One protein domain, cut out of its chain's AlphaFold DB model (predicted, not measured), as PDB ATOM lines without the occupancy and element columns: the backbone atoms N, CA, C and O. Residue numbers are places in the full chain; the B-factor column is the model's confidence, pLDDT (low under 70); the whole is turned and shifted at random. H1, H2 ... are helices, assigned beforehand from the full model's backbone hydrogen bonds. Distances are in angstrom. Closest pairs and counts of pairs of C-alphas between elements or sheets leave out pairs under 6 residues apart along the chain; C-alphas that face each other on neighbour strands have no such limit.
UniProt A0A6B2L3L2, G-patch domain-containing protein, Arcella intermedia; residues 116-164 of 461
ATOM      1  N   ASN A 116      22.253 -36.276 -20.634       72.69
ATOM      2  CA  ASN A 116      21.303 -37.376 -20.429       72.69
ATOM      3  C   ASN A 116      19.912 -36.896 -19.967       72.69
ATOM      4  O   ASN A 116      19.125 -37.693 -19.460       72.69
ATOM      5  N   ARG A 117      19.597 -35.601 -20.122       74.38
ATOM      6  CA  ARG A 117      18.277 -35.037 -19.792       74.38
ATOM      7  C   ARG A 117      17.187 -35.633 -20.709       74.38
ATOM      8  O   ARG A 117      17.434 -35.708 -21.912       74.38
ATOM      9  N   PRO A 118      15.994 -35.996 -20.192       76.25
ATOM     10  CA  PRO A 118      14.868 -36.419 -21.025       76.25
ATOM     11  C   PRO A 118      14.557 -35.419 -22.158       76.25
ATOM     12  O   PRO A 118      14.488 -34.209 -21.899       76.25
ATOM     13  N   PRO A 119      14.356 -35.882 -23.407       75.62
ATOM     14  CA  PRO A 119      14.017 -35.024 -24.539       75.62
ATOM     15  C   PRO A 119      12.772 -34.187 -24.249       75.62
ATOM     16  O   PRO A 119      11.815 -34.680 -23.675       75.62
ATOM     17  N   GLY A 120      12.761 -32.913 -24.640       74.56
ATOM     18  CA  GLY A 120      11.591 -32.049 -24.438       74.56
ATOM     19  C   GLY A 120      11.383 -31.509 -23.014       74.56
ATOM     20  O   GLY A 120      10.592 -30.583 -22.866       74.56
ATOM     21  N   LEU A 121      12.139 -31.946 -21.993       76.56
ATOM     22  CA  LEU A 121      12.036 -31.413 -20.617       76.56
ATOM     23  C   LEU A 121      12.234 -29.880 -20.540       76.56
ATOM     24  O   LEU A 121      11.700 -29.212 -19.657       76.56
ATOM     25  N   ASN A 122      12.983 -29.307 -21.490       77.75
ATOM     26  CA  ASN A 122      13.202 -27.861 -21.617       77.75
ATOM     27  C   ASN A 122      11.952 -27.078 -22.077       77.75
ATOM     28  O   ASN A 122      11.931 -25.861 -21.928       77.75
ATOM     29  N   LYS A 123      10.956 -27.749 -22.674       79.44
ATOM     30  CA  LYS A 123       9.760 -27.137 -23.289       79.44
ATOM     31  C   LYS A 123       8.588 -27.012 -22.314       79.44
ATOM     32  O   LYS A 123       7.659 -26.260 -22.573       79.44
ATOM     33  N   ILE A 124       8.650 -27.734 -21.199       82.25
ATOM     34  CA  ILE A 124       7.710 -27.623 -20.085       82.25
ATOM     35  C   ILE A 124       8.089 -26.368 -19.276       82.25
ATOM     36  O   ILE A 124       9.274 -26.131 -19.020       82.25
ATOM     37  N   SER A 125       7.123 -25.550 -18.859       81.06
ATOM     38  CA  SER A 125       7.367 -24.418 -17.951       81.06
ATOM     39  C   SER A 125       7.490 -24.892 -16.504       81.06
ATOM     40  O   SER A 125       8.487 -24.606 -15.836       81.06
ATOM     41  N   ASP A 126       6.530 -25.691 -16.058       90.94
ATOM     42  CA  ASP A 126       6.254 -25.913 -14.643       90.94
ATOM     43  C   ASP A 126       7.156 -26.997 -14.037       90.94
ATOM     44  O   ASP A 126       7.455 -28.026 -14.647       90.94
ATOM     45  N   GLU A 127       7.627 -26.763 -12.811       84.94
ATOM     46  CA  GLU A 127       8.586 -27.651 -12.140       84.94
ATOM     47  C   GLU A 127       7.969 -29.004 -11.760       84.94
ATOM     48  O   GLU A 127       8.639 -30.036 -11.839       84.94
ATOM     49  N   ARG A 128       6.678 -29.011 -11.406       87.06
ATOM     50  CA  ARG A 128       5.921 -30.229 -11.087       87.06
ATOM     51  C   ARG A 128       5.783 -31.134 -12.311       87.06
ATOM     52  O   ARG A 128       6.057 -32.329 -12.217       87.06
ATOM     53  N   ASP A 129       5.456 -30.558 -13.461       84.44
ATOM     54  CA  ASP A 129       5.256 -31.304 -14.705       84.44
ATOM     55  C   ASP A 129       6.585 -31.798 -15.282       84.44
ATOM     56  O   ASP A 129       6.668 -32.926 -15.765       84.44
ATOM     57  N   LYS A 130       7.667 -31.020 -15.131       84.31
ATOM     58  CA  LYS A 130       9.040 -31.489 -15.389       84.31
ATOM     59  C   LYS A 130       9.386 -32.721 -14.559       84.31
ATOM     60  O   LYS A 130       9.933 -33.680 -15.096       84.31
ATOM     61  N   PHE A 131       9.085 -32.696 -13.261       84.38
ATOM     62  CA  PHE A 131       9.352 -33.823 -12.374       84.38
ATOM     63  C   PHE A 131       8.546 -35.065 -12.779       84.38
ATOM     64  O   PHE A 131       9.125 -36.139 -12.929       84.38
ATOM     65  N   LEU A 132       7.240 -34.919 -13.028       88.25
ATOM     66  CA  LEU A 132       6.383 -36.021 -13.477       88.25
ATOM     67  C   LEU A 132       6.845 -36.596 -14.826       88.25
ATOM     68  O   LEU A 132       6.891 -37.814 -14.987       88.25
ATOM     69  N   TYR A 133       7.257 -35.740 -15.764       83.81
ATOM     70  CA  TYR A 133       7.794 -36.155 -17.060       83.81
ATOM     71  C   TYR A 133       9.124 -36.914 -16.938       83.81
ATOM     72  O   TYR A 133       9.292 -37.956 -17.568       83.81
ATOM     73  N   ASP A 134      10.058 -36.437 -16.106       84.38
ATOM     74  CA  ASP A 134      11.328 -37.129 -15.846       84.38
ATOM     75  C   ASP A 134      11.107 -38.497 -15.187       84.38
ATOM     76  O   ASP A 134      11.715 -39.479 -15.610       84.38
ATOM     77  N   VAL A 135      10.187 -38.593 -14.219       85.75
ATOM     78  CA  VAL A 135       9.803 -39.867 -13.589       85.75
ATOM     79  C   VAL A 135       9.184 -40.825 -14.611       85.75
ATOM     80  O   VAL A 135       9.619 -41.970 -14.698       85.75
ATOM     81  N   ALA A 136       8.243 -40.363 -15.440       86.06
ATOM     82  CA  ALA A 136       7.584 -41.184 -16.462       86.06
ATOM     83  C   ALA A 136       8.523 -41.659 -17.591       86.06
ATOM     84  O   ALA A 136       8.202 -42.620 -18.292       86.06
ATOM     85  N   CYS A 137       9.667 -40.994 -17.777       80.75
ATOM     86  CA  CYS A 137      10.687 -41.350 -18.763       80.75
ATOM     87  C   CYS A 137      11.758 -42.322 -18.227       80.75
ATOM     88  O   CYS A 137      12.599 -42.780 -19.004       80.75
ATOM     89  N   ARG A 138      11.769 -42.631 -16.924       80.31
ATOM     90  CA  ARG A 138      12.698 -43.605 -16.327       80.31
ATOM     91  C   ARG A 138      12.177 -45.038 -16.518       80.31
ATOM     92  O   ARG A 138      10.967 -45.239 -16.562       80.31
ATOM     93  N   PRO A 139      13.064 -46.043 -16.624       79.62
ATOM     94  CA  PRO A 139      12.649 -47.439 -16.632       79.62
ATOM     95  C   PRO A 139      12.163 -47.869 -15.241       79.62
ATOM     96  O   PRO A 139      12.821 -47.585 -14.238       79.62
ATOM     97  N   ASP A 140      11.052 -48.600 -15.201       79.00
ATOM     98  CA  ASP A 140      10.562 -49.269 -13.996       79.00
ATOM     99  C   ASP A 140      11.527 -50.412 -13.598       79.00
ATOM    100  O   ASP A 140      12.040 -51.137 -14.457       79.00
ATOM    101  N   THR A 141      11.823 -50.565 -12.300       75.31
ATOM    102  CA  THR A 141      12.814 -51.540 -11.795       75.31
ATOM    103  C   THR A 141      12.196 -52.578 -10.858       75.31
ATOM    104  O   THR A 141      12.062 -52.335  -9.658       75.31
ATOM    105  N   ASP A 142      11.896 -53.762 -11.392       81.88
ATOM    106  CA  ASP A 142      11.393 -54.905 -10.613       81.88
ATOM    107  C   ASP A 142      12.504 -55.710  -9.923       81.88
ATOM    108  O   ASP A 142      13.641 -55.761 -10.402       81.88
ATOM    109  N   VAL A 143      12.148 -56.439  -8.855       84.94
ATOM    110  CA  VAL A 143      13.047 -57.361  -8.129       84.94
ATOM    111  C   VAL A 143      13.666 -58.401  -9.075       84.94
ATOM    112  O   VAL A 143      14.884 -58.586  -9.071       84.94
ATOM    113  N   ASP A 144      12.862 -58.978  -9.970       84.69
ATOM    114  CA  ASP A 144      13.272 -59.938 -11.006       84.69
ATOM    115  C   ASP A 144      14.412 -59.425 -11.907       84.69
ATOM    116  O   ASP A 144      15.152 -60.207 -12.511       84.69
ATOM    117  N   SER A 145      14.580 -58.105 -12.034       82.88
ATOM    118  CA  SER A 145      15.661 -57.519 -12.834       82.88
ATOM    119  C   SER A 145      17.034 -57.747 -12.197       82.88
ATOM    120  O   SER A 145      18.009 -57.954 -12.923       82.88
ATOM    121  N   TYR A 146      17.103 -57.794 -10.863       83.06
ATOM    122  CA  TYR A 146      18.317 -58.143 -10.121       83.06
ATOM    123  C   TYR A 146      18.612 -59.649 -10.151       83.06
ATOM    124  O   TYR A 146      19.774 -60.042 -10.063       83.06
ATOM    125  N   GLU A 147      17.591 -60.498 -10.324       86.31
ATOM    126  CA  GLU A 147      17.785 -61.938 -10.547       86.31
ATOM    127  C   GLU A 147      18.346 -62.217 -11.947       86.31
ATOM    128  O   GLU A 147      19.293 -62.992 -12.101       86.31
ATOM    129  N   ARG A 148      17.813 -61.532 -12.974       85.56
ATOM    130  CA  ARG A 148      18.305 -61.618 -14.360       85.56
ATOM    131  C   ARG A 148      19.754 -61.135 -14.495       85.56
ATOM    132  O   ARG A 148      20.544 -61.771 -15.194       85.56
ATOM    133  N   ILE A 149      20.115 -60.029 -13.838       85.25
ATOM    134  CA  ILE A 149      21.481 -59.486 -13.836       85.25
ATOM    135  C   ILE A 149      21.921 -59.195 -12.389       85.25
ATOM    136  O   ILE A 149      21.694 -58.093 -11.886       85.25
ATOM    137  N   PRO A 150      22.612 -60.146 -11.732       86.56
ATOM    138  CA  PRO A 150      23.217 -59.925 -10.422       86.56
ATOM    139  C   PRO A 150      24.168 -58.722 -10.412       86.56
ATOM    140  O   PRO A 150      24.890 -58.485 -11.384       86.56
ATOM    141  N   LEU A 151      24.226 -58.010  -9.282       82.69
ATOM    142  CA  LEU A 151      25.006 -56.772  -9.116       82.69
ATOM    143  C   LEU A 151      26.485 -56.913  -9.517       82.69
ATOM    144  O   LEU A 151      27.046 -56.006 -10.128       82.69
ATOM    145  N   GLU A 152      27.099 -58.064  -9.231       85.06
ATOM    146  CA  GLU A 152      28.480 -58.382  -9.627       85.06
ATOM    147  C   GLU A 152      28.650 -58.366 -11.159       85.06
ATOM    148  O   GLU A 152      29.569 -57.739 -11.686       85.06
ATOM    149  N   LYS A 153      27.701 -58.969 -11.890       88.25
ATOM    150  CA  LYS A 153      27.709 -59.025 -13.361       88.25
ATOM    151  C   LYS A 153      27.329 -57.696 -14.009       88.25
ATOM    152  O   LYS A 153      27.762 -57.441 -15.129       88.25
ATOM    153  N   PHE A 154      26.537 -56.854 -13.343       87.56
ATOM    154  CA  PHE A 154      26.138 -55.544 -13.872       87.56
ATOM    155  C   PHE A 154      27.354 -54.633 -14.102       87.56
ATOM    156  O   PHE A 154      27.497 -54.048 -15.176       87.56
ATOM    157  N   GLY A 155      28.270 -54.565 -13.127       86.31
ATOM    158  CA  GLY A 155      29.509 -53.790 -13.251       86.31
ATOM    159  C   GLY A 155      30.404 -54.290 -14.389       86.31
ATOM    160  O   GLY A 155      30.878 -53.497 -15.202       86.31
ATOM    161  N   GLU A 156      30.573 -55.608 -14.513       86.31
ATOM    162  CA  GLU A 156      31.294 -56.201 -15.645       86.31
ATOM    163  C   GLU A 156      30.617 -55.913 -16.991       86.31
ATOM    164  O   GLU A 156      31.299 -55.615 -17.966       86.31
ATOM    165  N   ALA A 157      29.286 -56.006 -17.065       87.62
ATOM    166  CA  ALA A 157      28.523 -55.780 -18.290       87.62
ATOM    167  C   ALA A 157      28.619 -54.327 -18.771       87.62
ATOM    168  O   ALA A 157      28.737 -54.089 -19.974       87.62
ATOM    169  N   MET A 158      28.632 -53.370 -17.838       86.25
ATOM    170  CA  MET A 158      28.919 -51.966 -18.121       86.25
ATOM    171  C   MET A 158      30.340 -51.799 -18.664       86.25
ATOM    172  O   MET A 158      30.516 -51.223 -19.732       86.25
ATOM    173  N   LEU A 159      31.352 -52.360 -17.990       85.75
ATOM    174  CA  LEU A 159      32.746 -52.293 -18.442       85.75
ATOM    175  C   LEU A 159      32.940 -52.934 -19.829       85.75
ATOM    176  O   LEU A 159      33.616 -52.347 -20.676       85.75
ATOM    177  N   ARG A 160      32.287 -54.070 -20.109       85.56
ATOM    178  CA  ARG A 160      32.239 -54.689 -21.449       85.56
ATOM    179  C   ARG A 160      31.670 -53.734 -22.502       85.56
ATOM    180  O   ARG A 160      32.211 -53.661 -23.602       85.56
ATOM    181  N   GLY A 161      30.655 -52.945 -22.149       83.19
ATOM    182  CA  GLY A 161      30.125 -51.860 -22.979       83.19
ATOM    183  C   GLY A 161      31.123 -50.741 -23.274       83.19
ATOM    184  O   GLY A 161      31.117 -50.180 -24.365       83.19
ATOM    185  N   MET A 162      32.026 -50.461 -22.331       81.19
ATOM    186  CA  MET A 162      33.138 -49.513 -22.497       81.19
ATOM    187  C   MET A 162      34.332 -50.098 -23.279       81.19
ATOM    188  O   MET A 162      35.376 -49.454 -23.373       81.19
ATOM    189  N   GLY A 163      34.216 -51.321 -23.813       77.19
ATOM    190  CA  GLY A 163      35.292 -52.013 -24.527       77.19
ATOM    191  C   GLY A 163      36.335 -52.685 -23.625       77.19
ATOM    192  O   GLY A 163      37.393 -53.083 -24.112       77.19
ATOM    193  N   TRP A 164      36.071 -52.828 -22.321       82.31
ATOM    194  CA  TRP A 164      36.914 -53.624 -21.426       82.31
ATOM    195  C   TRP A 164      36.587 -55.115 -21.555       82.31
ATOM    196  O   TRP A 164      35.426 -55.517 -21.540       82.31
TER     197      TRP A 164
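This is residues 116 to 164 of the 461 residues of the protein "G-patch domain-containing protein" of Arcella intermedia (UniProt A0A6B2L3L2). An open, extended chain: residues 116 to 126 fold back into H1 at one end, a bare stretch leads away from H1, and H2 and H3 make a corner at the other end. The printed part has 49 residues with three named helices, in the order H1, H2, H3, and no named strand; the class is all helix. It is extended, with a radius of gyration of the C-alphas of 15.7 A, and spans 40 by 27 by 11 A, only just flat.

Look first at H1, residues 127 to 136, which is apart from H2, residues 143 to 148, and from H3, residues 151 to 161. H2 and H3 meet only through their tight link of 2 residues. Every O i to N i+4 pair is within hydrogen-bond range in H1, against 1 of 2 in H2 and 5 of 7 in H3.

Find C-alpha 127 at (8.586, -27.651, -12.140); from there H1 runs 14.2 A to C-alpha 136. H2 covers 9.2 A. H3 runs 15.6 A, ending at C-alpha 161, (30.125, -51.860, -22.979).

The C-alphas of Asp 126 and Trp 164, the two farthest apart, are 41.9 A apart. The printed part has no cut, no link between helices is long, and no printed residue is under 70 in pLDDT.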